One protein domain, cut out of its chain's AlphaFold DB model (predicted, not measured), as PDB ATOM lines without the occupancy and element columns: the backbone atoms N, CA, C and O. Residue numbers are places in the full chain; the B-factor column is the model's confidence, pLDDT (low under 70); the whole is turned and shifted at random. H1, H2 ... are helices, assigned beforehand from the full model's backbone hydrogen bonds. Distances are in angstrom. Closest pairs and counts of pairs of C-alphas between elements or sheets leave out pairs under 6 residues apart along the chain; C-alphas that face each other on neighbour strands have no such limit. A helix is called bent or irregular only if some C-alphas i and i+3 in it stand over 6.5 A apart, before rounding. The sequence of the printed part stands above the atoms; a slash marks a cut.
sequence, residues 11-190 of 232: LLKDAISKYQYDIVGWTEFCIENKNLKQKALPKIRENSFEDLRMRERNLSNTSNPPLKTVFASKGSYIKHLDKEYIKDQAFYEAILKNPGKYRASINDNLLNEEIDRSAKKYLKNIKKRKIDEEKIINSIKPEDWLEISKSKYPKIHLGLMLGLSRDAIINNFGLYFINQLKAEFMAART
ATOM      1  N   LEU A  11     -37.831 -24.808 -17.614       72.50
ATOM      2  CA  LEU A  11     -38.327 -25.364 -18.858       72.50
ATOM      3  C   LEU A  11     -39.397 -24.513 -19.557       72.50
ATOM      4  O   LEU A  11     -39.272 -24.269 -20.753       72.50
ATOM      5  N   LEU A  12     -40.413 -24.012 -18.843       78.12
ATOM      6  CA  LEU A  12     -41.414 -23.132 -19.450       78.12
ATOM      7  C   LEU A  12     -40.790 -21.808 -19.910       78.12
ATOM      8  O   LEU A  12     -41.086 -21.331 -21.004       78.12
ATOM      9  N   LYS A  13     -39.933 -21.193 -19.087       79.62
ATOM     10  CA  LYS A  13     -39.282 -19.922 -19.448       79.62
ATOM     11  C   LYS A  13     -38.410 -20.085 -20.690       79.62
ATOM     12  O   LYS A  13     -38.471 -19.250 -21.594       79.62
ATOM     13  N   ASP A  14     -37.665 -21.182 -20.748       80.38
ATOM     14  CA  ASP A  14     -36.840 -21.535 -21.896       80.38
ATOM     15  C   ASP A  14     -37.716 -21.802 -23.127       80.38
ATOM     16  O   ASP A  14     -37.414 -21.304 -24.210       80.38
ATOM     17  N   ALA A  15     -38.849 -22.493 -22.966       83.38
ATOM     18  CA  ALA A  15     -39.797 -22.736 -24.049       83.38
ATOM     19  C   ALA A  15     -40.425 -21.451 -24.595       83.38
ATOM     20  O   ALA A  15     -40.459 -21.265 -25.809       83.38
ATOM     21  N   ILE A  16     -40.865 -20.530 -23.731       86.38
ATOM     22  CA  ILE A  16     -41.389 -19.220 -24.147       86.38
ATOM     23  C   ILE A  16     -40.319 -18.449 -24.923       86.38
ATOM     24  O   ILE A  16     -40.622 -17.872 -25.966       86.38
ATOM     25  N   SER A  17     -39.075 -18.457 -24.435       85.56
ATOM     26  CA  SER A  17     -37.947 -17.790 -25.089       85.56
ATOM     27  C   SER A  17     -37.668 -18.376 -26.475       85.56
ATOM     28  O   SER A  17     -37.705 -17.648 -27.466       85.56
ATOM     29  N   LYS A  18     -37.478 -19.700 -26.575       85.81
ATOM     30  CA  LYS A  18     -37.245 -20.388 -27.854       85.81
ATOM     31  C   LYS A  18     -38.419 -20.195 -28.819       85.81
ATOM     32  O   LYS A  18     -38.206 -19.932 -29.999       85.81
ATOM     33  N   TYR A  19     -39.652 -20.216 -28.308       88.81
ATOM     34  CA  TYR A  19     -40.850 -19.997 -29.111       88.81
ATOM     35  C   TYR A  19     -40.860 -18.630 -29.799       88.81
ATOM     36  O   TYR A  19     -41.372 -18.539 -30.909       88.81
ATOM     37  N   GLN A  20     -40.289 -17.577 -29.195       90.25
ATOM     38  CA  GLN A  20     -40.181 -16.264 -29.849       90.25
ATOM     39  C   GLN A  20     -39.228 -16.266 -31.058       90.25
ATOM     40  O   GLN A  20     -39.425 -15.454 -31.958       90.25
ATOM     41  N   TYR A  21     -38.219 -17.145 -31.078       87.88
ATOM     42  CA  TYR A  21     -37.240 -17.253 -32.169       87.88
ATOM     43  C   TYR A  21     -37.693 -18.163 -33.307       87.88
ATOM     44  O   TYR A  21     -37.255 -17.984 -34.439       87.88
ATOM     45  N   ASP A  22     -38.570 -19.129 -33.036       87.50
ATOM     46  CA  ASP A  22     -39.096 -20.010 -34.077       87.50
ATOM     47  C   ASP A  22     -40.129 -19.277 -34.946       87.50
ATOM     48  O   ASP A  22     -41.334 -19.349 -34.704       87.50
ATOM     49  N   ILE A  23     -39.648 -18.499 -35.914       89.25
ATOM     50  CA  ILE A  23     -40.467 -17.591 -36.729       89.25
ATOM     51  C   ILE A  23     -40.883 -18.166 -38.088       89.25
ATOM     52  O   ILE A  23     -41.695 -17.552 -38.776       89.25
ATOM     53  N   VAL A  24     -40.352 -19.330 -38.474       89.06
ATOM     54  CA  VAL A  24     -40.659 -19.972 -39.762       89.06
ATOM     55  C   VAL A  24     -42.133 -20.369 -39.816       89.06
ATOM     56  O   VAL A  24     -42.655 -21.012 -38.903       89.06
ATOM     57  N   GLY A  25     -42.812 -19.975 -40.889       86.81
ATOM     58  CA  GLY A  25     -44.231 -20.220 -41.116       86.81
ATOM     59  C   GLY A  25     -45.152 -19.439 -40.179       86.81
ATOM     60  O   GLY A  25     -46.352 -19.712 -40.154       86.81
ATOM     61  N   TRP A  26     -44.636 -18.504 -39.372       91.56
ATOM     62  CA  TRP A  26     -45.448 -17.810 -38.374       91.56
ATOM     63  C   TRP A  26     -46.463 -16.867 -39.015       91.56
ATOM     64  O   TRP A  26     -47.611 -16.820 -38.576       91.56
ATOM     65  N   THR A  27     -46.070 -16.128 -40.052       90.19
ATOM     66  CA  THR A  27     -46.979 -15.161 -40.689       90.19
ATOM     67  C   THR A  27     -48.064 -15.859 -41.502       90.19
ATOM     68  O   THR A  27     -49.237 -15.516 -41.367       90.19
ATOM     69  N   GLU A  28     -47.698 -16.905 -42.242       84.81
ATOM     70  CA  GLU A  28     -48.628 -17.811 -42.926       84.81
ATOM     71  C   GLU A  28     -49.621 -18.422 -41.930       84.81
ATOM     72  O   GLU A  28     -50.835 -18.322 -42.118       84.81
ATOM     73  N   PHE A  29     -49.120 -18.942 -40.799       86.50
ATOM     74  CA  PHE A  29     -49.964 -19.430 -39.714       86.50
ATOM     75  C   PHE A  29     -50.952 -18.359 -39.247       86.50
ATOM     76  O   PHE A  29     -52.136 -18.642 -39.097       86.50
ATOM     77  N   CYS A  30     -50.511 -17.122 -39.042       88.81
ATOM     78  CA  CYS A  30     -51.401 -16.071 -38.563       88.81
ATOM     79  C   CYS A  30     -52.545 -15.778 -39.542       88.81
ATOM     80  O   CYS A  30     -53.694 -15.659 -39.115       88.81
ATOM     81  N   ILE A  31     -52.252 -15.721 -40.843       85.25
ATOM     82  CA  ILE A  31     -53.253 -15.449 -41.880       85.25
ATOM     83  C   ILE A  31     -54.246 -16.608 -42.024       85.25
ATOM     84  O   ILE A  31     -55.456 -16.379 -42.010       85.25
ATOM     85  N   GLU A  32     -53.766 -17.850 -42.096       83.56
ATOM     86  CA  GLU A  32     -54.635 -19.025 -42.255       83.56
ATOM     87  C   GLU A  32     -55.551 -19.269 -41.051       83.56
ATOM     88  O   GLU A  32     -56.647 -19.816 -41.184       83.56
ATOM     89  N   ASN A  33     -55.105 -18.861 -39.861       81.00
ATOM     90  CA  ASN A  33     -55.765 -19.164 -38.594       81.00
ATOM     91  C   ASN A  33     -56.529 -17.956 -38.024       81.00
ATOM     92  O   ASN A  33     -57.071 -18.037 -36.922       81.00
ATOM     93  N   LYS A  34     -56.639 -16.859 -38.789       80.44
ATOM     94  CA  LYS A  34     -57.357 -15.631 -38.407       80.44
ATOM     95  C   LYS A  34     -58.827 -15.876 -38.043       80.44
ATOM     96  O   LYS A  34     -59.339 -15.272 -37.108       80.44
ATOM     97  N   ASN A  35     -59.491 -16.793 -38.754       71.94
ATOM     98  CA  ASN A  35     -60.932 -17.056 -38.628       71.94
ATOM     99  C   ASN A  35     -61.262 -18.423 -37.999       71.94
ATOM    100  O   ASN A  35     -62.387 -18.909 -38.134       71.94
ATOM    101  N   LEU A  36     -60.295 -19.090 -37.360       65.81
ATOM    102  CA  LEU A  36     -60.548 -20.407 -36.779       65.81
ATOM    103  C   LEU A  36     -61.586 -20.329 -35.658       65.81
ATOM    104  O   LEU A  36     -61.404 -19.632 -34.660       65.81
ATOM    105  N   LYS A  37     -62.665 -21.107 -35.806       58.78
ATOM    106  CA  LYS A  37     -63.621 -21.358 -34.722       58.78
ATOM    107  C   LYS A  37     -62.917 -22.169 -33.629       58.78
ATOM    108  O   LYS A  37     -62.228 -23.139 -33.934       58.78
ATOM    109  N   GLN A  38     -63.142 -21.784 -32.373       53.91
ATOM    110  CA  GLN A  38     -62.413 -22.138 -31.137       53.91
ATOM    111  C   GLN A  38     -62.074 -23.622 -30.859       53.91
ATOM    112  O   GLN A  38     -61.388 -23.894 -29.880       53.91
ATOM    113  N   LYS A  39     -62.521 -24.591 -31.669       52.69
ATOM    114  CA  LYS A  39     -62.304 -26.033 -31.443       52.69
ATOM    115  C   LYS A  39     -61.408 -26.734 -32.467       52.69
ATOM    116  O   LYS A  39     -61.053 -27.886 -32.242       52.69
ATOM    117  N   ALA A  40     -61.060 -26.101 -33.584       55.03
ATOM    118  CA  ALA A  40     -60.259 -26.765 -34.611       55.03
ATOM    119  C   ALA A  40     -58.753 -26.596 -34.342       55.03
ATOM    120  O   ALA A  40     -58.268 -25.482 -34.131       55.03
ATOM    121  N   LEU A  41     -58.022 -27.716 -34.353       54.09
ATOM    122  CA  LEU A  41     -56.561 -27.711 -34.349       54.09
ATOM    123  C   LEU A  41     -56.051 -27.004 -35.621       54.09
ATOM    124  O   LEU A  41     -56.645 -27.167 -36.690       54.09
ATOM    125  N   PRO A  42     -54.973 -26.205 -35.539       56.53
ATOM    126  CA  PRO A  42     -54.440 -25.518 -36.708       56.53
ATOM    127  C   PRO A  42     -53.972 -26.474 -37.810       56.53
ATOM    128  O   PRO A  42     -53.165 -27.367 -37.553       56.53
ATOM    129  N   LYS A  43     -54.388 -26.214 -39.056       52.41
ATOM    130  CA  LYS A  43     -54.114 -27.076 -40.224       52.41
ATOM    131  C   LYS A  43     -52.623 -27.324 -40.488       52.41
ATOM    132  O   LYS A  43     -52.235 -28.429 -40.835       52.41
ATOM    133  N   ILE A  44     -51.771 -26.312 -40.295       49.34
ATOM    134  CA  ILE A  44     -50.317 -26.411 -40.549       49.34
ATOM    135  C   ILE A  44     -49.619 -27.388 -39.586       49.34
ATOM    136  O   ILE A  44     -48.507 -27.834 -39.858       49.34
ATOM    137  N   ARG A  45     -50.234 -27.724 -38.444       49.44
ATOM    138  CA  ARG A  45     -49.565 -28.440 -37.347       49.44
ATOM    139  C   ARG A  45     -49.965 -29.901 -37.182       49.44
ATOM    140  O   ARG A  45     -49.557 -30.521 -36.206       49.44
ATOM    141  N   GLU A  46     -50.636 -30.469 -38.178       50.44
ATOM    142  CA  GLU A  46     -50.718 -31.926 -38.368       50.44
ATOM    143  C   GLU A  46     -49.369 -32.539 -38.809       50.44
ATOM    144  O   GLU A  46     -49.263 -33.747 -38.993       50.44
ATOM    145  N   ASN A  47     -48.313 -31.727 -38.947       55.69
ATOM    146  CA  ASN A  47     -46.971 -32.193 -39.283       55.69
ATOM    147  C   ASN A  47     -46.368 -33.008 -38.129       55.69
ATOM    148  O   ASN A  47     -45.865 -32.461 -37.144       55.69
ATOM    149  N   SER A  48     -46.343 -34.323 -38.301       56.44
ATOM    150  CA  SER A  48     -45.816 -35.331 -37.374       56.44
ATOM    151  C   SER A  48     -44.308 -35.237 -37.078       56.44
ATOM    152  O   SER A  48     -43.807 -36.036 -36.296       56.44
ATOM    153  N   PHE A  49     -43.585 -34.267 -37.656       66.62
ATOM    154  CA  PHE A  49     -42.112 -34.185 -37.625       66.62
ATOM    155  C   PHE A  49     -41.548 -32.945 -36.927       66.62
ATOM    156  O   PHE A  49     -40.339 -32.707 -36.940       66.62
ATOM    157  N   GLU A  50     -42.410 -32.136 -36.315       69.81
ATOM    158  CA  GLU A  50     -41.983 -30.933 -35.598       69.81
ATOM    159  C   GLU A  50     -41.098 -31.245 -34.383       69.81
ATOM    160  O   GLU A  50     -40.177 -30.489 -34.091       69.81
ATOM    161  N   ASP A  51     -41.304 -32.365 -33.689       66.44
ATOM    162  CA  ASP A  51     -40.443 -32.775 -32.576       66.44
ATOM    163  C   ASP A  51     -39.031 -33.182 -33.049       66.44
ATOM    164  O   ASP A  51     -38.047 -32.857 -32.379       66.44
ATOM    165  N   LEU A  52     -38.900 -33.812 -34.224       71.44
ATOM    166  CA  LEU A  52     -37.600 -34.106 -34.844       71.44
ATOM    167  C   LEU A  52     -36.857 -32.820 -35.230       71.44
ATOM    168  O   LEU A  52     -35.671 -32.685 -34.915       71.44
ATOM    169  N   ARG A  53     -37.562 -31.848 -35.834       76.50
ATOM    170  CA  ARG A  53     -37.009 -30.516 -36.152       76.50
ATOM    171  C   ARG A  53     -36.524 -29.817 -34.882       76.50
ATOM    172  O   ARG A  53     -35.415 -29.285 -34.834       76.50
ATOM    173  N   MET A  54     -37.331 -29.869 -33.824       73.81
ATOM    174  CA  MET A  54     -36.996 -29.311 -32.514       73.81
ATOM    175  C   MET A  54     -35.801 -30.011 -31.862       73.81
ATOM    176  O   MET A  54     -34.986 -29.348 -31.219       73.81
ATOM    177  N   ARG A  55     -35.648 -31.327 -32.048       72.38
ATOM    178  CA  ARG A  55     -34.495 -32.082 -31.543       72.38
ATOM    179  C   ARG A  55     -33.195 -31.630 -32.199       72.38
ATOM    180  O   ARG A  55     -32.247 -31.336 -31.479       72.38
ATOM    181  N   GLU A  56     -33.144 -31.533 -33.528       74.12
ATOM    182  CA  GLU A  56     -31.932 -31.049 -34.210       74.12
ATOM    183  C   GLU A  56     -31.593 -29.609 -33.821       74.12
ATOM    184  O   GLU A  56     -30.436 -29.299 -33.534       74.12
ATOM    185  N   ARG A  57     -32.607 -28.746 -33.693       73.12
ATOM    186  CA  ARG A  57     -32.421 -27.365 -33.227       73.12
ATOM    187  C   ARG A  57     -31.918 -27.282 -31.784       73.12
ATOM    188  O   ARG A  57     -31.073 -26.443 -31.491       73.12
ATOM    189  N   ASN A  58     -32.390 -28.153 -30.889       67.44
ATOM    190  CA  ASN A  58     -31.900 -28.225 -29.509       67.44
ATOM    191  C   ASN A  58     -30.438 -28.697 -29.427       67.44
ATOM    192  O   ASN A  58     -29.728 -28.276 -28.519       67.44
ATOM    193  N   LEU A  59     -29.997 -29.561 -30.347       58.62
ATOM    194  CA  LEU A  59     -28.609 -30.039 -30.414       58.62
ATOM    195  C   LEU A  59     -27.666 -29.009 -31.051       58.62
ATOM    196  O   LEU A  59     -26.467 -29.010 -30.776       58.62
ATOM    197  N   SER A  60     -28.190 -28.114 -31.894       60.91
ATOM    198  CA  SER A  60     -27.404 -27.024 -32.463       60.91
ATOM    199  C   SER A  60     -27.095 -25.960 -31.398       60.91
ATOM    200  O   SER A  60     -27.950 -25.163 -31.024       60.91
ATOM    201  N   ASN A  61     -25.843 -25.909 -30.929       51.12
ATOM    202  CA  ASN A  61     -25.333 -24.925 -29.956       51.12
ATOM    203  C   ASN A  61     -25.256 -23.476 -30.493       51.12
ATOM    204  O   ASN A  61     -24.491 -22.654 -29.984       51.12
ATOM    205  N   THR A  62     -26.006 -23.119 -31.537       55.84
ATOM    206  CA  THR A  62     -25.948 -21.763 -32.087       55.84
ATOM    207  C   THR A  62     -26.577 -20.766 -31.122       55.84
ATOM    208  O   THR A  62     -27.777 -20.807 -30.858       55.84
ATOM    209  N   SER A  63     -25.755 -19.836 -30.632       64.81
ATOM    210  CA  SER A  63     -26.209 -18.618 -29.967       64.81
ATOM    211  C   SER A  63     -27.177 -17.882 -30.895       64.81
ATOM    212  O   SER A  63     -26.782 -17.360 -31.941       64.81
ATOM    213  N   ASN A  64     -28.462 -17.875 -30.541       71.81
ATOM    214  CA  ASN A  64     -29.430 -17.037 -31.235       71.81
ATOM    215  C   ASN A  64     -29.077 -15.564 -30.976       71.81
ATOM    216  O   ASN A  64     -28.762 -15.209 -29.833       71.81
ATOM    217  N   PRO A  65     -29.145 -14.690 -32.000       82.00
ATOM    218  CA  PRO A  65     -28.999 -13.257 -31.779       82.00
ATOM    219  C   PRO A  65     -30.083 -12.780 -30.802       82.00
ATOM    220  O   PRO A  65     -31.142 -13.396 -30.748       82.00
ATOM    221  N   PRO A  66     -29.893 -11.679 -30.060       86.44
ATOM    222  CA  PRO A  66     -30.937 -11.163 -29.179       86.44
ATOM    223  C   PRO A  66     -32.259 -10.904 -29.931       86.44
ATOM    224  O   PRO A  66     -32.243 -10.314 -31.010       86.44
ATOM    225  N   LEU A  67     -33.416 -11.253 -29.344       85.56
ATOM    226  CA  LEU A  67     -34.748 -11.004 -29.943       85.56
ATOM    227  C   LEU A  67     -34.927  -9.553 -30.397       85.56
ATOM    228  O   LEU A  67     -35.487  -9.297 -31.459       85.56
ATOM    229  N   LYS A  68     -34.413  -8.602 -29.610       87.31
ATOM    230  CA  LYS A  68     -34.451  -7.175 -29.952       87.31
ATOM    231  C   LYS A  68     -33.759  -6.878 -31.282       87.31
ATOM    232  O   LYS A  68     -34.221  -6.019 -32.015       87.31
ATOM    233  N   THR A  69     -32.685  -7.595 -31.610       90.38
ATOM    234  CA  THR A  69     -31.963  -7.460 -32.880       90.38
ATOM    235  C   THR A  69     -32.754  -8.063 -34.038       90.38
ATOM    236  O   THR A  69     -32.809  -7.461 -35.108       90.38
ATOM    237  N   VAL A  70     -33.399  -9.216 -33.822       92.56
ATOM    238  CA  VAL A  70     -34.241  -9.879 -34.834       92.56
ATOM    239  C   VAL A  70     -35.413  -8.983 -35.238       92.56
ATOM    240  O   VAL A  70     -35.635  -8.762 -36.424       92.56
ATOM    241  N   PHE A  71     -36.127  -8.419 -34.263       94.50
ATOM    242  CA  PHE A  71     -37.322  -7.603 -34.501       94.50
ATOM    243  C   PHE A  71     -37.038  -6.097 -34.651       94.50
ATOM    244  O   PHE A  71     -37.976  -5.314 -34.782       94.50
ATOM    245  N   ALA A  72     -35.767  -5.674 -34.674       93.19
ATOM    246  CA  ALA A  72     -35.381  -4.260 -34.770       93.19
ATOM    247  C   ALA A  72     -35.931  -3.567 -36.028       93.19
ATOM    248  O   ALA A  72     -36.281  -2.393 -35.997       93.19
ATOM    249  N   SER A  73     -36.002  -4.297 -37.141       95.00
ATOM    250  CA  SER A  73     -36.537  -3.813 -38.413       95.00
ATOM    251  C   SER A  73     -37.107  -4.978 -39.220       95.00
ATOM    252  O   SER A  73     -36.730  -6.132 -38.991       95.00
ATOM    253  N   LYS A  74     -37.968  -4.682 -40.201       95.31
ATOM    254  CA  LYS A  74     -38.446  -5.689 -41.161       95.31
ATOM    255  C   LYS A  74     -37.282  -6.392 -41.858       95.31
ATOM    256  O   LYS A  74     -37.277  -7.612 -41.956       95.31
ATOM    257  N   GLY A  75     -36.264  -5.632 -42.274       96.00
ATOM    258  CA  GLY A  75     -35.071  -6.176 -42.923       96.00
ATOM    259  C   GLY A  75     -34.294  -7.139 -42.022       96.00
ATOM    260  O   GLY A  75     -33.883  -8.207 -42.470       96.00
ATOM    261  N   SER A  76     -34.149  -6.816 -40.732       95.00
ATOM    262  CA  SER A  76     -33.528  -7.715 -39.748       95.00
ATOM    263  C   SER A  76     -34.315  -9.015 -39.586       95.00
ATOM    264  O   SER A  76     -33.716 -10.092 -39.558       95.00
ATOM    265  N   TYR A  77     -35.645  -8.920 -39.524       95.19
ATOM    266  CA  TYR A  77     -36.522 -10.080 -39.406       95.19
ATOM    267  C   TYR A  77     -36.458 -10.956 -40.655       95.19
ATOM    268  O   TYR A  77     -36.240 -12.154 -40.530       95.19
ATOM    269  N   ILE A  78     -36.559 -10.371 -41.852       95.56
ATOM    270  CA  ILE A  78     -36.464 -11.092 -43.132       95.56
ATOM    271  C   ILE A  78     -35.101 -11.785 -43.259       95.56
ATOM    272  O   ILE A  78     -35.033 -12.954 -43.628       95.56
ATOM    273  N   LYS A  79     -34.010 -11.115 -42.868       95.00
ATOM    274  CA  LYS A  79     -32.669 -11.719 -42.847       95.00
ATOM    275  C   LYS A  79     -32.567 -12.887 -41.862       95.00
ATOM    276  O   LYS A  79     -31.840 -13.845 -42.122       95.00
ATOM    277  N   HIS A  80     -33.242 -12.815 -40.716       93.12
ATOM    278  CA  HIS A  80     -33.301 -13.940 -39.783       93.12
ATOM    279  C   HIS A  80     -34.167 -15.078 -40.337       93.12
ATOM    280  O   HIS A  80     -33.735 -16.225 -40.303       93.12
ATOM    281  N   LEU A  81     -35.324 -14.750 -40.914       93.00
ATOM    282  CA  LEU A  81     -36.239 -15.690 -41.553       93.00
ATOM    283  C   LEU A  81     -35.537 -16.480 -42.665       93.00
ATOM    284  O   LEU A  81     -35.664 -17.698 -42.714       93.00
ATOM    285  N   ASP A  82     -34.732 -15.814 -43.495       93.31
ATOM    286  CA  ASP A  82     -33.914 -16.454 -44.530       93.31
ATOM    287  C   ASP A  82     -32.959 -17.510 -43.951       93.31
ATOM    288  O   ASP A  82     -32.935 -18.656 -44.399       93.31
ATOM    289  N   LYS A  83     -32.231 -17.161 -42.882       91.31
ATOM    290  CA  LYS A  83     -31.335 -18.102 -42.195       91.31
ATOM    291  C   LYS A  83     -32.088 -19.299 -41.618       91.31
ATOM    292  O   LYS A  83     -31.592 -20.419 -41.702       91.31
ATOM    293  N   GLU A  84     -33.256 -19.074 -41.024       89.38
ATOM    294  CA  GLU A  84     -34.062 -20.154 -40.454       89.38
ATOM    295  C   GLU A  84     -34.660 -21.061 -41.540       89.38
ATOM    296  O   GLU A  84     -34.669 -22.278 -41.369       89.38
ATOM    297  N   TYR A  85     -35.057 -20.514 -42.693       90.94
ATOM    298  CA  TYR A  85     -35.483 -21.313 -43.846       90.94
ATOM    299  C   TYR A  85     -34.350 -22.162 -44.433       90.94
ATOM    300  O   TYR A  85     -34.595 -23.305 -44.809       90.94
ATOM    301  N   ILE A  86     -33.113 -21.651 -44.483       90.31
ATOM    302  CA  ILE A  86     -31.942 -22.437 -44.911       90.31
ATOM    303  C   ILE A  86     -31.713 -23.622 -43.963       90.31
ATOM    304  O   ILE A  86     -31.466 -24.737 -44.421       90.31
ATOM    305  N   LYS A  87     -31.826 -23.401 -42.646       87.62
ATOM    306  CA  LYS A  87     -31.719 -24.477 -41.649       87.62
ATOM    307  C   LYS A  87     -32.824 -25.517 -41.822       87.62
ATOM    308  O   LYS A  87     -32.528 -26.709 -41.823       87.62
ATOM    309  N   ASP A  88     -34.070 -25.078 -42.001       86.81
ATOM    310  CA  ASP A  88     -35.197 -25.980 -42.255       86.81
ATOM    311  C   ASP A  88     -34.978 -26.781 -43.543       86.81
ATOM    312  O   ASP A  88     -35.142 -27.998 -43.541       86.81
ATOM    313  N   GLN A  89     -34.537 -26.138 -44.627       89.62
ATOM    314  CA  GLN A  89     -34.226 -26.828 -45.877       89.62
ATOM    315  C   GLN A  89     -33.175 -27.923 -45.663       89.62
ATOM    316  O   GLN A  89     -33.398 -29.067 -46.054       89.62
ATOM    317  N   ALA A  90     -32.063 -27.590 -45.004       88.00
ATOM    318  CA  ALA A  90     -30.991 -28.538 -44.720       88.00
ATOM    319  C   ALA A  90     -31.481 -29.723 -43.870       88.00
ATOM    320  O   ALA A  90     -31.121 -30.865 -44.153       88.00
ATOM    321  N   PHE A  91     -32.338 -29.465 -42.879       85.75
ATOM    322  CA  PHE A  91     -32.963 -30.499 -42.053       85.75
ATOM    323  C   PHE A  91     -33.813 -31.466 -42.891       85.75
ATOM    324  O   PHE A  91     -33.586 -32.677 -42.867       85.75
ATOM    325  N   TYR A  92     -34.760 -30.955 -43.685       84.88
ATOM    326  CA  TYR A  92     -35.628 -31.815 -44.496       84.88
ATOM    327  C   TYR A  92     -34.864 -32.529 -45.625       84.88
ATOM    328  O   TYR A  92     -35.198 -33.662 -45.969       84.88
ATOM    329  N   GLU A  93     -33.809 -31.926 -46.179       88.75
ATOM    330  CA  GLU A  93     -32.906 -32.614 -47.110       88.75
ATOM    331  C   GLU A  93     -32.112 -33.735 -46.427       88.75
ATOM    332  O   GLU A  93     -31.915 -34.795 -47.023       88.75
ATOM    333  N   ALA A  94     -31.659 -33.534 -45.185       84.31
ATOM    334  CA  ALA A  94     -30.939 -34.550 -44.419       84.31
ATOM    335  C   ALA A  94     -31.821 -35.763 -44.090       84.31
ATOM    336  O   ALA A  94     -31.321 -36.892 -44.138       84.31
ATOM    337  N   ILE A  95     -33.117 -35.534 -43.827       79.94
ATOM    338  CA  ILE A  95     -34.133 -36.590 -43.702       79.94
ATOM    339  C   ILE A  95     -34.162 -37.446 -44.971       79.94
ATOM    340  O   ILE A  95     -33.952 -38.653 -44.892       79.94
ATOM    341  N   LEU A  96     -34.338 -36.822 -46.140       81.69
ATOM    342  CA  LEU A  96     -34.457 -37.545 -47.411       81.69
ATOM    343  C   LEU A  96     -33.161 -38.236 -47.852       81.69
ATOM    344  O   LEU A  96     -33.212 -39.223 -48.579       81.69
ATOM    345  N   LYS A  97     -31.997 -37.724 -47.435       83.25
ATOM    346  CA  LYS A  97     -30.688 -38.340 -47.707       83.25
ATOM    347  C   LYS A  97     -30.399 -39.547 -46.809       83.25
ATOM    348  O   LYS A  97     -29.565 -40.366 -47.175       83.25
ATOM    349  N   ASN A  98     -31.051 -39.658 -45.648       72.81
ATOM    350  CA  ASN A  98     -30.834 -40.744 -44.686       72.81
ATOM    351  C   ASN A  98     -32.165 -41.328 -44.175       72.81
ATOM    352  O   ASN A  98     -32.443 -41.246 -42.966       72.81
ATOM    353  N   PRO A  99     -32.986 -41.929 -45.059       64.12
ATOM    354  CA  PRO A  99     -34.248 -42.531 -44.653       64.12
ATOM    355  C   PRO A  99     -33.985 -43.605 -43.585       64.12
ATOM    356  O   PRO A  99     -33.228 -44.555 -43.783       64.12
ATOM    357  N   GLY A 100     -34.565 -43.419 -42.396       58.09
ATOM    358  CA  GLY A 100     -34.391 -44.317 -41.250       58.09
ATOM    359  C   GLY A 100     -33.345 -43.910 -40.198       58.09
ATOM    360  O   GLY A 100     -33.203 -44.616 -39.201       58.09
ATOM    361  N   LYS A 101     -32.650 -42.770 -40.322       61.19
ATOM    362  CA  LYS A 101     -31.758 -42.267 -39.248       61.19
ATOM    363  C   LYS A 101     -32.510 -41.943 -37.946       61.19
ATOM    364  O   LYS A 101     -31.955 -42.051 -36.856       61.19
ATOM    365  N   TYR A 102     -33.786 -41.575 -38.049       56.59
ATOM    366  CA  TYR A 102     -34.608 -41.101 -36.928       56.59
ATOM    367  C   TYR A 102     -35.486 -42.207 -36.291       56.59
ATOM    368  O   TYR A 102     -36.438 -41.900 -35.576       56.59
ATOM    369  N   ARG A 103     -35.161 -43.494 -36.522       56.06
ATOM    370  CA  ARG A 103     -35.936 -44.686 -36.104       56.06
ATOM    371  C   ARG A 103     -36.188 -44.784 -34.593       56.06
ATOM    372  O   ARG A 103     -35.262 -44.663 -33.784       56.06
ATOM    373  N   ALA A 104     -37.420 -45.157 -34.235       51.38
ATOM    374  CA  ALA A 104     -37.750 -45.791 -32.955       51.38
ATOM    375  C   ALA A 104     -37.589 -47.328 -33.015       51.38
ATOM    376  O   ALA A 104     -37.162 -47.923 -32.031       51.38
ATOM    377  N   SER A 105     -37.842 -47.962 -34.173       50.41
ATOM    378  CA  SER A 105     -37.558 -49.385 -34.439       50.41
ATOM    379  C   SER A 105     -37.272 -49.644 -35.932       50.41
ATOM    380  O   SER A 105     -37.542 -48.791 -36.775       50.41
ATOM    381  N   ILE A 106     -36.691 -50.804 -36.262       48.59
ATOM    382  CA  ILE A 106     -36.294 -51.205 -37.629       48.59
ATOM    383  C   ILE A 106     -37.493 -51.584 -38.525       48.59
ATOM    384  O   ILE A 106     -37.348 -51.570 -39.742       48.59
ATOM    385  N   ASN A 107     -38.679 -51.834 -37.957       54.19
ATOM    386  CA  ASN A 107     -39.822 -52.415 -38.681       54.19
ATOM    387  C   ASN A 107     -40.929 -51.415 -39.065       54.19
ATOM    388  O   ASN A 107     -42.002 -51.826 -39.498       54.19
ATOM    389  N   ASP A 108     -40.700 -50.110 -38.921       63.75
ATOM    390  CA  ASP A 108     -41.753 -49.102 -39.095       63.75
ATOM    391  C   ASP A 108     -41.768 -48.493 -40.512       63.75
ATOM    392  O   ASP A 108     -41.509 -47.306 -40.721       63.75
ATOM    393  N   ASN A 109     -42.003 -49.337 -41.524       67.06
ATOM    394  CA  ASN A 109     -41.978 -48.930 -42.938       67.06
ATOM    395  C   ASN A 109     -43.021 -47.846 -43.263       67.06
ATOM    396  O   ASN A 109     -42.712 -46.910 -43.996       67.06
ATOM    397  N   LEU A 110     -44.213 -47.918 -42.660       69.94
ATOM    398  CA  LEU A 110     -45.282 -46.929 -42.852       69.94
ATOM    399  C   LEU A 110     -44.893 -45.549 -42.307       69.94
ATOM    400  O   LEU A 110     -45.141 -44.532 -42.956       69.94
ATOM    401  N   LEU A 111     -44.242 -45.503 -41.140       67.56
ATOM    402  CA  LEU A 111     -43.740 -44.255 -40.575       67.56
ATOM    403  C   LEU A 111     -42.646 -43.636 -41.461       67.56
ATOM    404  O   LEU A 111     -42.642 -42.424 -41.663       67.56
ATOM    405  N   ASN A 112     -41.751 -44.453 -42.024       67.31
ATOM    406  CA  ASN A 112     -40.697 -43.980 -42.932       67.31
ATOM    407  C   ASN A 112     -41.269 -43.381 -44.225       67.31
ATOM    408  O   ASN A 112     -40.841 -42.310 -44.651       67.31
ATOM    409  N   GLU A 113     -42.262 -44.033 -44.828       74.38
ATOM    410  CA  GLU A 113     -42.929 -43.505 -46.020       74.38
ATOM    411  C   GLU A 113     -43.620 -42.163 -45.746       74.38
ATOM    412  O   GLU A 113     -43.569 -41.256 -46.581       74.38
ATOM    413  N   GLU A 114     -44.229 -42.009 -44.568       73.81
ATOM    414  CA  GLU A 114     -44.875 -40.759 -44.167       73.81
ATOM    415  C   GLU A 114     -43.860 -39.637 -43.882       73.81
ATOM    416  O   GLU A 114     -44.094 -38.487 -44.276       73.81
ATOM    417  N   ILE A 115     -42.706 -39.969 -43.279       73.44
ATOM    418  CA  ILE A 115     -41.558 -39.059 -43.099       73.44
ATOM    419  C   ILE A 115     -41.101 -38.517 -44.452       73.44
ATOM    420  O   ILE A 115     -41.048 -37.299 -44.660       73.44
ATOM    421  N   ASP A 116     -40.814 -39.411 -45.394       76.38
ATOM    422  CA  ASP A 116     -40.276 -39.034 -46.696       76.38
ATOM    423  C   ASP A 116     -41.291 -38.235 -47.516       76.38
ATOM    424  O   ASP A 116     -40.947 -37.233 -48.154       76.38
ATOM    425  N   ARG A 117     -42.567 -38.640 -47.487       81.69
ATOM    426  CA  ARG A 117     -43.659 -37.926 -48.160       81.69
ATOM    427  C   ARG A 117     -43.792 -36.501 -47.632       81.69
ATOM    428  O   ARG A 117     -43.880 -35.560 -48.426       81.69
ATOM    429  N   SER A 118     -43.771 -36.330 -46.314       76.62
ATOM    430  CA  SER A 118     -43.910 -35.020 -45.679       76.62
ATOM    431  C   SER A 118     -42.699 -34.123 -45.913       76.62
ATOM    432  O   SER A 118     -42.874 -32.953 -46.260       76.62
ATOM    433  N   ALA A 119     -41.478 -34.660 -45.828       82.19
ATOM    434  CA  ALA A 119     -40.262 -33.911 -46.140       82.19
ATOM    435  C   ALA A 119     -40.236 -33.453 -47.612       82.19
ATOM    436  O   ALA A 119     -39.980 -32.278 -47.888       82.19
ATOM    437  N   LYS A 120     -40.607 -34.326 -48.563       86.44
ATOM    438  CA  LYS A 120     -40.760 -33.960 -49.987       86.44
ATOM    439  C   LYS A 120     -41.804 -32.859 -50.185       86.44
ATOM    440  O   LYS A 120     -41.555 -31.898 -50.914       86.44
ATOM    441  N   LYS A 121     -42.964 -32.976 -49.529       85.81
ATOM    442  CA  LYS A 121     -44.044 -31.978 -49.600       85.81
ATOM    443  C   LYS A 121     -43.588 -30.618 -49.065       85.81
ATOM    444  O   LYS A 121     -43.876 -29.601 -49.696       85.81
ATOM    445  N   TYR A 122     -42.862 -30.598 -47.948       85.00
ATOM    446  CA  TYR A 122     -42.314 -29.372 -47.370       85.00
ATOM    447  C   TYR A 122     -41.302 -28.714 -48.316       85.00
ATOM    448  O   TYR A 122     -41.471 -27.551 -48.687       85.00
ATOM    449  N   LEU A 123     -40.297 -29.467 -48.782       88.19
ATOM    450  CA  LEU A 123     -39.241 -28.957 -49.665       88.19
ATOM    451  C   LEU A 123     -39.777 -28.433 -51.000       88.19
ATOM    452  O   LEU A 123     -39.275 -27.434 -51.512       88.19
ATOM    453  N   LYS A 124     -40.837 -29.044 -51.543       90.56
ATOM    454  CA  LYS A 124     -41.490 -28.562 -52.769       90.56
ATOM    455  C   LYS A 124     -42.027 -27.135 -52.621       90.56
ATOM    456  O   LYS A 124     -42.007 -26.371 -53.584       90.56
ATOM    457  N   ASN A 125     -42.488 -26.769 -51.425       86.56
ATOM    458  CA  ASN A 125     -43.174 -25.502 -51.180       86.56
ATOM    459  C   ASN A 125     -42.324 -24.474 -50.419       86.56
ATOM    460  O   ASN A 125     -42.708 -23.309 -50.373       86.56
ATOM    461  N   ILE A 126     -41.172 -24.859 -49.860       88.06
ATOM    462  CA  ILE A 126     -40.373 -24.015 -48.956       88.06
ATOM    463  C   ILE A 126     -40.026 -22.638 -49.548       88.06
ATOM    464  O   ILE A 126     -40.188 -21.617 -48.885       88.06
ATOM    465  N   LYS A 127     -39.638 -22.585 -50.833       88.75
ATOM    466  CA  LYS A 127     -39.313 -21.327 -51.527       88.75
ATOM    467  C   LYS A 127     -40.525 -20.408 -51.635       88.75
ATOM    468  O   LYS A 127     -40.410 -19.211 -51.394       88.75
ATOM    469  N   LYS A 128     -41.684 -20.972 -51.987       89.94
ATOM    470  CA  LYS A 128     -42.937 -20.221 -52.093       89.94
ATOM    471  C   LYS A 128     -43.349 -19.673 -50.727       89.94
ATOM    472  O   LYS A 128     -43.623 -18.485 -50.627       89.94
ATOM    473  N   ARG A 129     -43.300 -20.504 -49.680       88.75
ATOM    474  CA  ARG A 129     -43.630 -20.101 -48.303       88.75
ATOM    475  C   ARG A 129     -42.775 -18.926 -47.842       88.75
ATOM    476  O   ARG A 129     -43.322 -17.925 -47.397       88.75
ATOM    477  N   LYS A 130     -41.457 -18.989 -48.060       91.50
ATOM    478  CA  LYS A 130     -40.548 -17.870 -47.767       91.50
ATOM    479  C   LYS A 130     -40.977 -16.578 -48.473       91.50
ATOM    480  O   LYS A 130     -41.057 -15.538 -47.827       91.50
ATOM    481  N   ILE A 131     -41.247 -16.643 -49.780       92.81
ATOM    482  CA  ILE A 131     -41.670 -15.476 -50.574       92.81
ATOM    483  C   ILE A 131     -42.985 -14.897 -50.038       92.81
ATOM    484  O   ILE A 131     -43.126 -13.680 -49.933       92.81
ATOM    485  N   ASP A 132     -43.946 -15.755 -49.706       91.88
ATOM    486  CA  ASP A 132     -45.256 -15.331 -49.216       91.88
ATOM    487  C   ASP A 132     -45.150 -14.695 -47.818       91.88
ATOM    488  O   ASP A 132     -45.728 -13.632 -47.585       91.88
ATOM    489  N   GLU A 133     -44.335 -15.254 -46.917       93.12
ATOM    490  CA  GLU A 133     -44.051 -14.638 -45.614       93.12
ATOM    491  C   GLU A 133     -43.350 -13.283 -45.746       93.12
ATOM    492  O   GLU A 133     -43.729 -12.315 -45.086       93.12
ATOM    493  N   GLU A 134     -42.351 -13.175 -46.623       94.94
ATOM    494  CA  GLU A 134     -41.637 -11.919 -46.863       94.94
ATOM    495  C   GLU A 134     -42.578 -10.823 -47.386       94.94
ATOM    496  O   GLU A 134     -42.528  -9.683 -46.918       94.94
ATOM    497  N   LYS A 135     -43.497 -11.169 -48.298       95.06
ATOM    498  CA  LYS A 135     -44.544 -10.250 -48.774       95.06
ATOM    499  C   LYS A 135     -45.436  -9.764 -47.633       95.06
ATOM    500  O   LYS A 135     -45.699  -8.564 -47.551       95.06
ATOM    501  N   ILE A 136     -45.867 -10.661 -46.741       94.44
ATOM    502  CA  ILE A 136     -46.681 -10.291 -45.574       94.44
ATOM    503  C   ILE A 136     -45.901  -9.325 -44.677       94.44
ATOM    504  O   ILE A 136     -46.414  -8.255 -44.357       94.44
ATOM    505  N   ILE A 137     -44.648  -9.637 -44.331       95.12
ATOM    506  CA  ILE A 137     -43.815  -8.765 -43.488       95.12
ATOM    507  C   ILE A 137     -43.623  -7.382 -44.119       95.12
ATOM    508  O   ILE A 137     -43.745  -6.360 -43.437       95.12
ATOM    509  N   ASN A 138     -43.368  -7.327 -45.426       95.56
ATOM    510  CA  ASN A 138     -43.195  -6.067 -46.141       95.56
ATOM    511  C   ASN A 138     -44.476  -5.218 -46.161       95.56
ATOM    512  O   ASN A 138     -44.367  -3.993 -46.095       95.56
ATOM    513  N   SER A 139     -45.658  -5.843 -46.144       93.94
ATOM    514  CA  SER A 139     -46.959  -5.155 -46.125       93.94
ATOM    515  C   SER A 139     -47.345  -4.508 -44.786       93.94
ATOM    516  O   SER A 139     -48.197  -3.623 -44.769       93.94
ATOM    517  N   ILE A 140     -46.727  -4.908 -43.667       94.31
ATOM    518  CA  ILE A 140     -47.012  -4.341 -42.332       94.31
ATOM    519  C   ILE A 140     -46.614  -2.864 -42.312       94.31
ATOM    520  O   ILE A 140     -45.574  -2.518 -42.860       94.31
ATOM    521  N   LYS A 141     -47.361  -1.954 -41.689       93.56
ATOM    522  CA  LYS A 141     -46.956  -0.539 -41.714       93.56
ATOM    523  C   LYS A 141     -45.727  -0.277 -40.820       93.56
ATOM    524  O   LYS A 141     -45.496  -1.026 -39.867       93.56
ATOM    525  N   PRO A 142     -44.882   0.730 -41.116       92.81
ATOM    526  CA  PRO A 142     -43.720   1.049 -40.280       92.81
ATOM    527  C   PRO A 142     -44.062   1.309 -38.805       92.81
ATOM    528  O   PRO A 142     -43.333   0.859 -37.921       92.81
ATOM    529  N   GLU A 143     -45.174   1.992 -38.541       92.38
ATOM    530  CA  GLU A 143     -45.700   2.277 -37.207       92.38
ATOM    531  C   GLU A 143     -46.058   0.993 -36.446       92.38
ATOM    532  O   GLU A 143     -45.584   0.792 -35.326       92.38
ATOM    533  N   ASP A 144     -46.764   0.068 -37.098       92.62
ATOM    534  CA  ASP A 144     -47.117  -1.233 -36.530       92.62
ATOM    535  C   ASP A 144     -45.850  -2.042 -36.202       92.62
ATOM    536  O   ASP A 144     -45.708  -2.648 -35.135       92.62
ATOM    537  N   TRP A 145     -44.860  -2.008 -37.101       94.81
ATOM    538  CA  TRP A 145     -43.583  -2.685 -36.880       94.81
ATOM    539  C   TRP A 145     -42.808  -2.107 -35.691       94.81
ATOM    540  O   TRP A 145     -42.195  -2.848 -34.912       94.81
ATOM    541  N   LEU A 146     -42.842  -0.785 -35.518       92.75
ATOM    542  CA  LEU A 146     -42.217  -0.121 -34.381       92.75
ATOM    543  C   LEU A 146     -42.829  -0.604 -33.059       92.75
ATOM    544  O   LEU A 146     -42.095  -0.850 -32.099       92.75
ATOM    545  N   GLU A 147     -44.144  -0.799 -33.001       91.75
ATOM    546  CA  GLU A 147     -44.814  -1.350 -31.820       91.75
ATOM    547  C   GLU A 147     -44.444  -2.811 -31.546       91.75
ATOM    548  O   GLU A 147     -44.205  -3.186 -30.389       91.75
ATOM    549  N   ILE A 148     -44.330  -3.634 -32.595       92.81
ATOM    550  CA  ILE A 148     -43.838  -5.015 -32.488       92.81
ATOM    551  C   ILE A 148     -42.434  -5.019 -31.879       92.81
ATOM    552  O   ILE A 148     -42.196  -5.724 -30.897       92.81
ATOM    553  N   SER A 149     -41.526  -4.190 -32.406       92.56
ATOM    554  CA  SER A 149     -40.117  -4.134 -31.985       92.56
ATOM    555  C   SER A 149     -39.932  -3.751 -30.508       92.56
ATOM    556  O   SER A 149     -38.992  -4.206 -29.852       92.56
ATOM    557  N   LYS A 150     -40.856  -2.956 -29.953       91.50
ATOM    558  CA  LYS A 150     -40.862  -2.523 -28.546       91.50
ATOM    559  C   LYS A 150     -41.503  -3.546 -27.604       91.50
ATOM    560  O   LYS A 150     -41.455  -3.372 -26.384       91.50
ATOM    561  N   SER A 151     -42.134  -4.594 -28.132       91.00
ATOM    562  CA  SER A 151     -42.809  -5.609 -27.324       91.00
ATOM    563  C   SER A 151     -41.823  -6.512 -26.587       91.00
ATOM    564  O   SER A 151     -40.791  -6.917 -27.120       91.00
ATOM    565  N   LYS A 152     -42.194  -6.916 -25.367       89.69
ATOM    566  CA  LYS A 152     -41.490  -7.976 -24.628       89.69
ATOM    567  C   LYS A 152     -41.604  -9.338 -25.329       89.69
ATOM    568  O   LYS A 152     -40.687 -10.145 -25.222       89.69
ATOM    569  N   TYR A 153     -42.710  -9.580 -26.037       92.19
ATOM    570  CA  TYR A 153     -42.964 -10.814 -26.787       92.19
ATOM    571  C   TYR A 153     -43.353 -10.464 -28.233       92.19
ATOM    572  O   TYR A 153     -44.540 -10.453 -28.583       92.19
ATOM    573  N   PRO A 154     -42.367 -10.091 -29.066       93.00
ATOM    574  CA  PRO A 154     -42.612  -9.505 -30.380       93.00
ATOM    575  C   PRO A 154     -43.272 -10.477 -31.365       93.00
ATOM    576  O   PRO A 154     -44.149 -10.059 -32.113       93.00
ATOM    577  N   LYS A 155     -42.970 -11.784 -31.307       94.19
ATOM    578  CA  LYS A 155     -43.646 -12.787 -32.148       94.19
ATOM    579  C   LYS A 155     -45.150 -12.837 -31.865       94.19
ATOM    580  O   LYS A 155     -45.960 -12.883 -32.788       94.19
ATOM    581  N   ILE A 156     -45.528 -12.799 -30.585       93.50
ATOM    582  CA  ILE A 156     -46.939 -12.808 -30.173       93.50
ATOM    583  C   ILE A 156     -47.629 -11.526 -30.618       93.50
ATOM    584  O   ILE A 156     -48.741 -11.582 -31.134       93.50
ATOM    585  N   HIS A 157     -46.954 -10.384 -30.454       93.88
ATOM    586  CA  HIS A 157     -47.492  -9.096 -30.877       93.88
ATOM    587  C   HIS A 157     -47.739  -9.062 -32.392       93.88
ATOM    588  O   HIS A 157     -48.833  -8.710 -32.820       93.88
ATOM    589  N   LEU A 158     -46.776  -9.537 -33.187       94.19
ATOM    590  CA  LEU A 158     -46.929  -9.708 -34.631       94.19
ATOM    591  C   LEU A 158     -48.151 -10.575 -34.972       94.19
ATOM    592  O   LEU A 158     -48.934 -10.213 -35.843       94.19
ATOM    593  N   GLY A 159     -48.360 -11.688 -34.263       92.75
ATOM    594  CA  GLY A 159     -49.527 -12.542 -34.501       92.75
ATOM    595  C   GLY A 159     -50.858 -11.846 -34.216       92.75
ATOM    596  O   GLY A 159     -51.777 -11.933 -35.029       92.75
ATOM    597  N   LEU A 160     -50.952 -11.106 -33.107       90.94
ATOM    598  CA  LEU A 160     -52.137 -10.303 -32.780       90.94
ATOM    599  C   LEU A 160     -52.409  -9.232 -33.848       90.94
ATOM    600  O   LEU A 160     -53.555  -9.061 -34.261       90.94
ATOM    601  N   MET A 161     -51.363  -8.566 -34.347       90.06
ATOM    602  CA  MET A 161     -51.475  -7.584 -35.433       90.06
ATOM    603  C   MET A 161     -51.975  -8.194 -36.740       90.06
ATOM    604  O   MET A 161     -52.819  -7.606 -37.413       90.06
ATOM    605  N   LEU A 162     -51.530  -9.407 -37.065       90.69
ATOM    606  CA  LEU A 162     -52.009 -10.155 -38.229       90.69
ATOM    607  C   LEU A 162     -53.428 -10.736 -38.037       90.69
ATOM    608  O   LEU A 162     -53.995 -11.308 -38.970       90.69
ATOM    609  N   GLY A 163     -54.040 -10.536 -36.866       87.69
ATOM    610  CA  GLY A 163     -55.429 -10.897 -36.574       87.69
ATOM    611  C   GLY A 163     -55.608 -12.267 -35.925       87.69
ATOM    612  O   GLY A 163     -56.722 -12.784 -35.900       87.69
ATOM    613  N   LEU A 164     -54.542 -12.870 -35.406       88.62
ATOM    614  CA  LEU A 164     -54.624 -14.159 -34.735       88.62
ATOM    615  C   LEU A 164     -55.382 -14.041 -33.401       88.62
ATOM    616  O   LEU A 164     -55.136 -13.131 -32.607       88.62
ATOM    617  N   SER A 165     -56.283 -14.986 -33.127       86.19
ATOM    618  CA  SER A 165     -57.044 -15.008 -31.875       86.19
ATOM    619  C   SER A 165     -56.189 -15.438 -30.675       86.19
ATOM    620  O   SER A 165     -55.176 -16.132 -30.815       86.19
ATOM    621  N   ARG A 166     -56.637 -15.074 -29.462       86.50
ATOM    622  CA  ARG A 166     -56.046 -15.532 -28.190       86.50
ATOM    623  C   ARG A 166     -55.864 -17.050 -28.173       86.50
ATOM    624  O   ARG A 166     -54.776 -17.535 -27.870       86.50
ATOM    625  N   ASP A 167     -56.922 -17.777 -28.509       82.19
ATOM    626  CA  ASP A 167     -56.954 -19.236 -28.421       82.19
ATOM    627  C   ASP A 167     -56.001 -19.865 -29.441       82.19
ATOM    628  O   ASP A 167     -55.265 -20.790 -29.107       82.19
ATOM    629  N   ALA A 168     -55.912 -19.311 -30.655       84.31
ATOM    630  CA  ALA A 168     -54.967 -19.787 -31.660       84.31
ATOM    631  C   ALA A 168     -53.502 -19.590 -31.226       84.31
ATOM    632  O   ALA A 168     -52.670 -20.463 -31.472       84.31
ATOM    633  N   ILE A 169     -53.185 -18.495 -30.527       87.38
ATOM    634  CA  ILE A 169     -51.851 -18.258 -29.951       87.38
ATOM    635  C   ILE A 169     -51.534 -19.282 -28.854       87.38
ATOM    636  O   ILE A 169     -50.444 -19.858 -28.854       87.38
ATOM    637  N   ILE A 170     -52.468 -19.508 -27.925       85.38
ATOM    638  CA  ILE A 170     -52.290 -20.450 -26.811       85.38
ATOM    639  C   ILE A 170     -52.132 -21.872 -27.346       85.38
ATOM    640  O   ILE A 170     -51.188 -22.560 -26.965       85.38
ATOM    641  N   ASN A 171     -52.991 -22.288 -28.275       80.31
ATOM    642  CA  ASN A 171     -52.943 -23.618 -28.878       80.31
ATOM    643  C   ASN A 171     -51.643 -23.828 -29.661       80.31
ATOM    644  O   ASN A 171     -51.009 -24.877 -29.546       80.31
ATOM    645  N   ASN A 172     -51.195 -22.818 -30.415       85.06
ATOM    646  CA  ASN A 172     -49.913 -22.882 -31.109       85.06
ATOM    647  C   ASN A 172     -48.746 -23.049 -30.121       85.06
ATOM    648  O   ASN A 172     -47.900 -23.925 -30.310       85.06
ATOM    649  N   PHE A 173     -48.720 -22.265 -29.043       86.56
ATOM    650  CA  PHE A 173     -47.687 -22.412 -28.022       86.56
ATOM    651  C   PHE A 173     -47.755 -23.773 -27.317       86.56
ATOM    652  O   PHE A 173     -46.720 -24.405 -27.141       86.56
ATOM    653  N   GLY A 174     -48.948 -24.261 -26.974       80.31
ATOM    654  CA  GLY A 174     -49.136 -25.570 -26.346       80.31
ATOM    655  C   GLY A 174     -48.575 -26.711 -27.185       80.31
ATOM    656  O   GLY A 174     -47.811 -27.528 -26.678       80.31
ATOM    657  N   LEU A 175     -48.861 -26.717 -28.489       77.75
ATOM    658  CA  LEU A 175     -48.297 -27.698 -29.422       77.75
ATOM    659  C   LEU A 175     -46.771 -27.594 -29.515       77.75
ATOM    660  O   LEU A 175     -46.079 -28.610 -29.477       77.75
ATOM    661  N   TYR A 176     -46.243 -26.372 -29.605       82.25
ATOM    662  CA  TYR A 176     -44.799 -26.143 -29.608       82.25
ATOM    663  C   TYR A 176     -44.151 -26.683 -28.326       82.25
ATOM    664  O   TYR A 176     -43.145 -27.385 -28.387       82.25
ATOM    665  N   PHE A 177     -44.756 -26.400 -27.173       80.94
ATOM    666  CA  PHE A 177     -44.265 -26.842 -25.876       80.94
ATOM    667  C   PHE A 177     -44.281 -28.366 -25.764       80.94
ATOM    668  O   PHE A 177     -43.273 -28.949 -25.382       80.94
ATOM    669  N   ILE A 178     -45.361 -29.029 -26.189       76.88
ATOM    670  CA  ILE A 178     -45.444 -30.495 -26.239       76.88
ATOM    671  C   ILE A 178     -44.344 -31.082 -27.130       76.88
ATOM    672  O   ILE A 178     -43.670 -32.027 -26.724       76.88
ATOM    673  N   ASN A 179     -44.123 -30.521 -28.321       75.62
ATOM    674  CA  ASN A 179     -43.079 -31.005 -29.228       75.62
ATOM    675  C   ASN A 179     -41.674 -30.771 -28.664       75.62
ATOM    676  O   ASN A 179     -40.807 -31.627 -28.817       75.62
ATOM    677  N   GLN A 180     -41.454 -29.664 -27.949       76.44
ATOM    678  CA  GLN A 180     -40.205 -29.430 -27.232       76.44
ATOM    679  C   GLN A 180     -40.001 -30.449 -26.103       76.44
ATOM    680  O   GLN A 180     -38.910 -31.000 -25.990       76.44
ATOM    681  N   LEU A 181     -41.037 -30.736 -25.304       74.19
ATOM    682  CA  LEU A 181     -40.980 -31.763 -24.262       74.19
ATOM    683  C   LEU A 181     -40.626 -33.122 -24.874       74.19
ATOM    684  O   LEU A 181     -39.657 -33.745 -24.453       74.19
ATOM    685  N   LYS A 182     -41.344 -33.545 -25.921       71.69
ATOM    686  CA  LYS A 182     -41.050 -34.787 -26.655       71.69
ATOM    687  C   LYS A 182     -39.603 -34.825 -27.152       71.69
ATOM    688  O   LYS A 182     -38.928 -35.838 -26.981       71.69
ATOM    689  N   ALA A 183     -39.110 -33.728 -27.729       67.88
ATOM    690  CA  ALA A 183     -37.745 -33.635 -28.234       67.88
ATOM    691  C   ALA A 183     -36.692 -33.779 -27.121       67.88
ATOM    692  O   ALA A 183     -35.718 -34.508 -27.306       67.88
ATOM    693  N   GLU A 184     -36.890 -33.115 -25.979       68.19
ATOM    694  CA  GLU A 184     -35.982 -33.166 -24.826       68.19
ATOM    695  C   GLU A 184     -36.004 -34.541 -24.137       68.19
ATOM    696  O   GLU A 184     -34.945 -35.100 -23.853       68.19
ATOM    697  N   PHE A 185     -37.183 -35.145 -23.950       63.22
ATOM    698  CA  PHE A 185     -37.309 -36.467 -23.324       63.22
ATOM    699  C   PHE A 185     -36.813 -37.607 -24.217       63.22
ATOM    700  O   PHE A 185     -36.162 -38.530 -23.730       63.22
ATOM    701  N   MET A 186     -37.053 -37.553 -25.530       56.88
ATOM    702  CA  MET A 186     -36.540 -38.579 -26.443       56.88
ATOM    703  C   MET A 186     -35.037 -38.462 -26.715       56.88
ATOM    704  O   MET A 186     -34.424 -39.466 -27.066       56.88
ATOM    705  N   ALA A 187     -34.426 -37.280 -26.573       46.31
ATOM    706  CA  ALA A 187     -32.969 -37.130 -26.653       46.31
ATOM    707  C   ALA A 187     -32.248 -37.747 -25.436       46.31
ATOM    708  O   ALA A 187     -31.093 -38.145 -25.551       46.31
ATOM    709  N   ALA A 188     -32.942 -37.903 -24.303       44.69
ATOM    710  CA  ALA A 188     -32.433 -38.514 -23.074       44.69
ATOM    711  C   ALA A 188     -32.564 -40.061 -23.020       44.69
ATOM    712  O   ALA A 188     -32.583 -40.623 -21.927       44.69
ATOM    713  N   ARG A 189     -32.712 -40.754 -24.168       40.38
ATOM    714  CA  ARG A 189     -33.054 -42.197 -24.304       40.38
ATOM    715  C   ARG A 189     -32.469 -43.108 -23.202       40.38
ATOM    716  O   ARG A 189     -31.292 -43.409 -23.310       40.38
ATOM    717  N   THR A 190     -33.299 -43.616 -22.267       35.81
ATOM    718  CA  THR A 190     -33.241 -44.998 -21.688       35.81
ATOM    719  C   THR A 190     -34.232 -45.311 -20.544       35.81
ATOM    720  O   THR A 190     -34.290 -46.464 -20.143       35.81
TER     721      THR A 190
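AT A GLANCE: This is residues 11 to 190 of the 232 residues of an uncharacterized protein of Thermoplasmatales archaeon SG8-52-3 (UniProt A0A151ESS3). A long helical hairpin, H6 folding back into the bent H7, runs along the length of the domain, and a second group, H1, H9 and the long H10, lies over one side of it. H2 and H4 stand between the two, H2 crossing H7b and H4 crossing H6 and reaching H10, while H8 packs on H9 at one end. The printed part has 180 residues with ten named helices, H1 to H10 in order, and no named strand: the class is all helix, with mostly crossed packing. It is compact, with a radius of gyration of the C-alphas of 16.7 A, and elongated, spanning 55 by 31 by 30 A.

HOW THE PARTS SIT: H7, residues 109 to 139, was assigned as one helix by its hydrogen bonds but is bent: C-alphas 124 and 127 are 7.7 A apart, and its arms H7a, residues 109 to 124, and H7b, residues 127 to 139, stand at a steep tilt of 49 degrees. H6, residues 74 to 97, forms a hairpin with H7a, touching it with residues 89 to 96 alone; the closest C-alphas, of Tyr 92 and Ala 119, are 5.3 A apart. H2, residues 26 to 32, touches H7b about perpendicular at 86 degrees, closest at the C-alphas of Thr 27 and Glu 133, 5.8 A. H4, residues 50 to 59, touches H10, residues 166 to 187, with H10's residues 179 to 187 alone, closest at the C-alphas of Asp 51 and Asn 179, 4.6 A. H1, residues 11 to 21, touches H10, closest at the C-alphas of Ala 15 and Phe 177, 6.3 A. H8, residues 142 to 149, and H9, residues 154 to 161, form a hairpin, closest at the C-alphas of Ile 148 and Pro 154, 5.1 A. H5, residues 67 to 70, touches H6 only at the corner. H3, residues 43 to 46, is close to H2 but not clearly touching. Every O i to N i+4 pair is within hydrogen-bond range in H2, H4, H6, H7a, H7b, H8, H9 and H10, and 6 of 7 in H1; H3 and H5 are too short for such a pair.

IN THESE COORDINATES: H6 is 34.2 A long, H10 31.6 A, H7a 22.6 A and H7b 18.7 A. H1 begins at C-alpha 11 (-38.327, -25.364, -18.858), and H10 ends at C-alpha 187 (-32.969, -37.130, -26.653).

THE WHOLE: The two C-alphas farthest apart, of Asn 107 and Glu 143, are 55.0 A apart. The printed part has no cut, and the link H6 to H7, 11 residues, is long. The mean pLDDT of the printed part is 79.5; residues 36 to 51, 58 to 63, 99 to 112 and 183 to 190 are under 70.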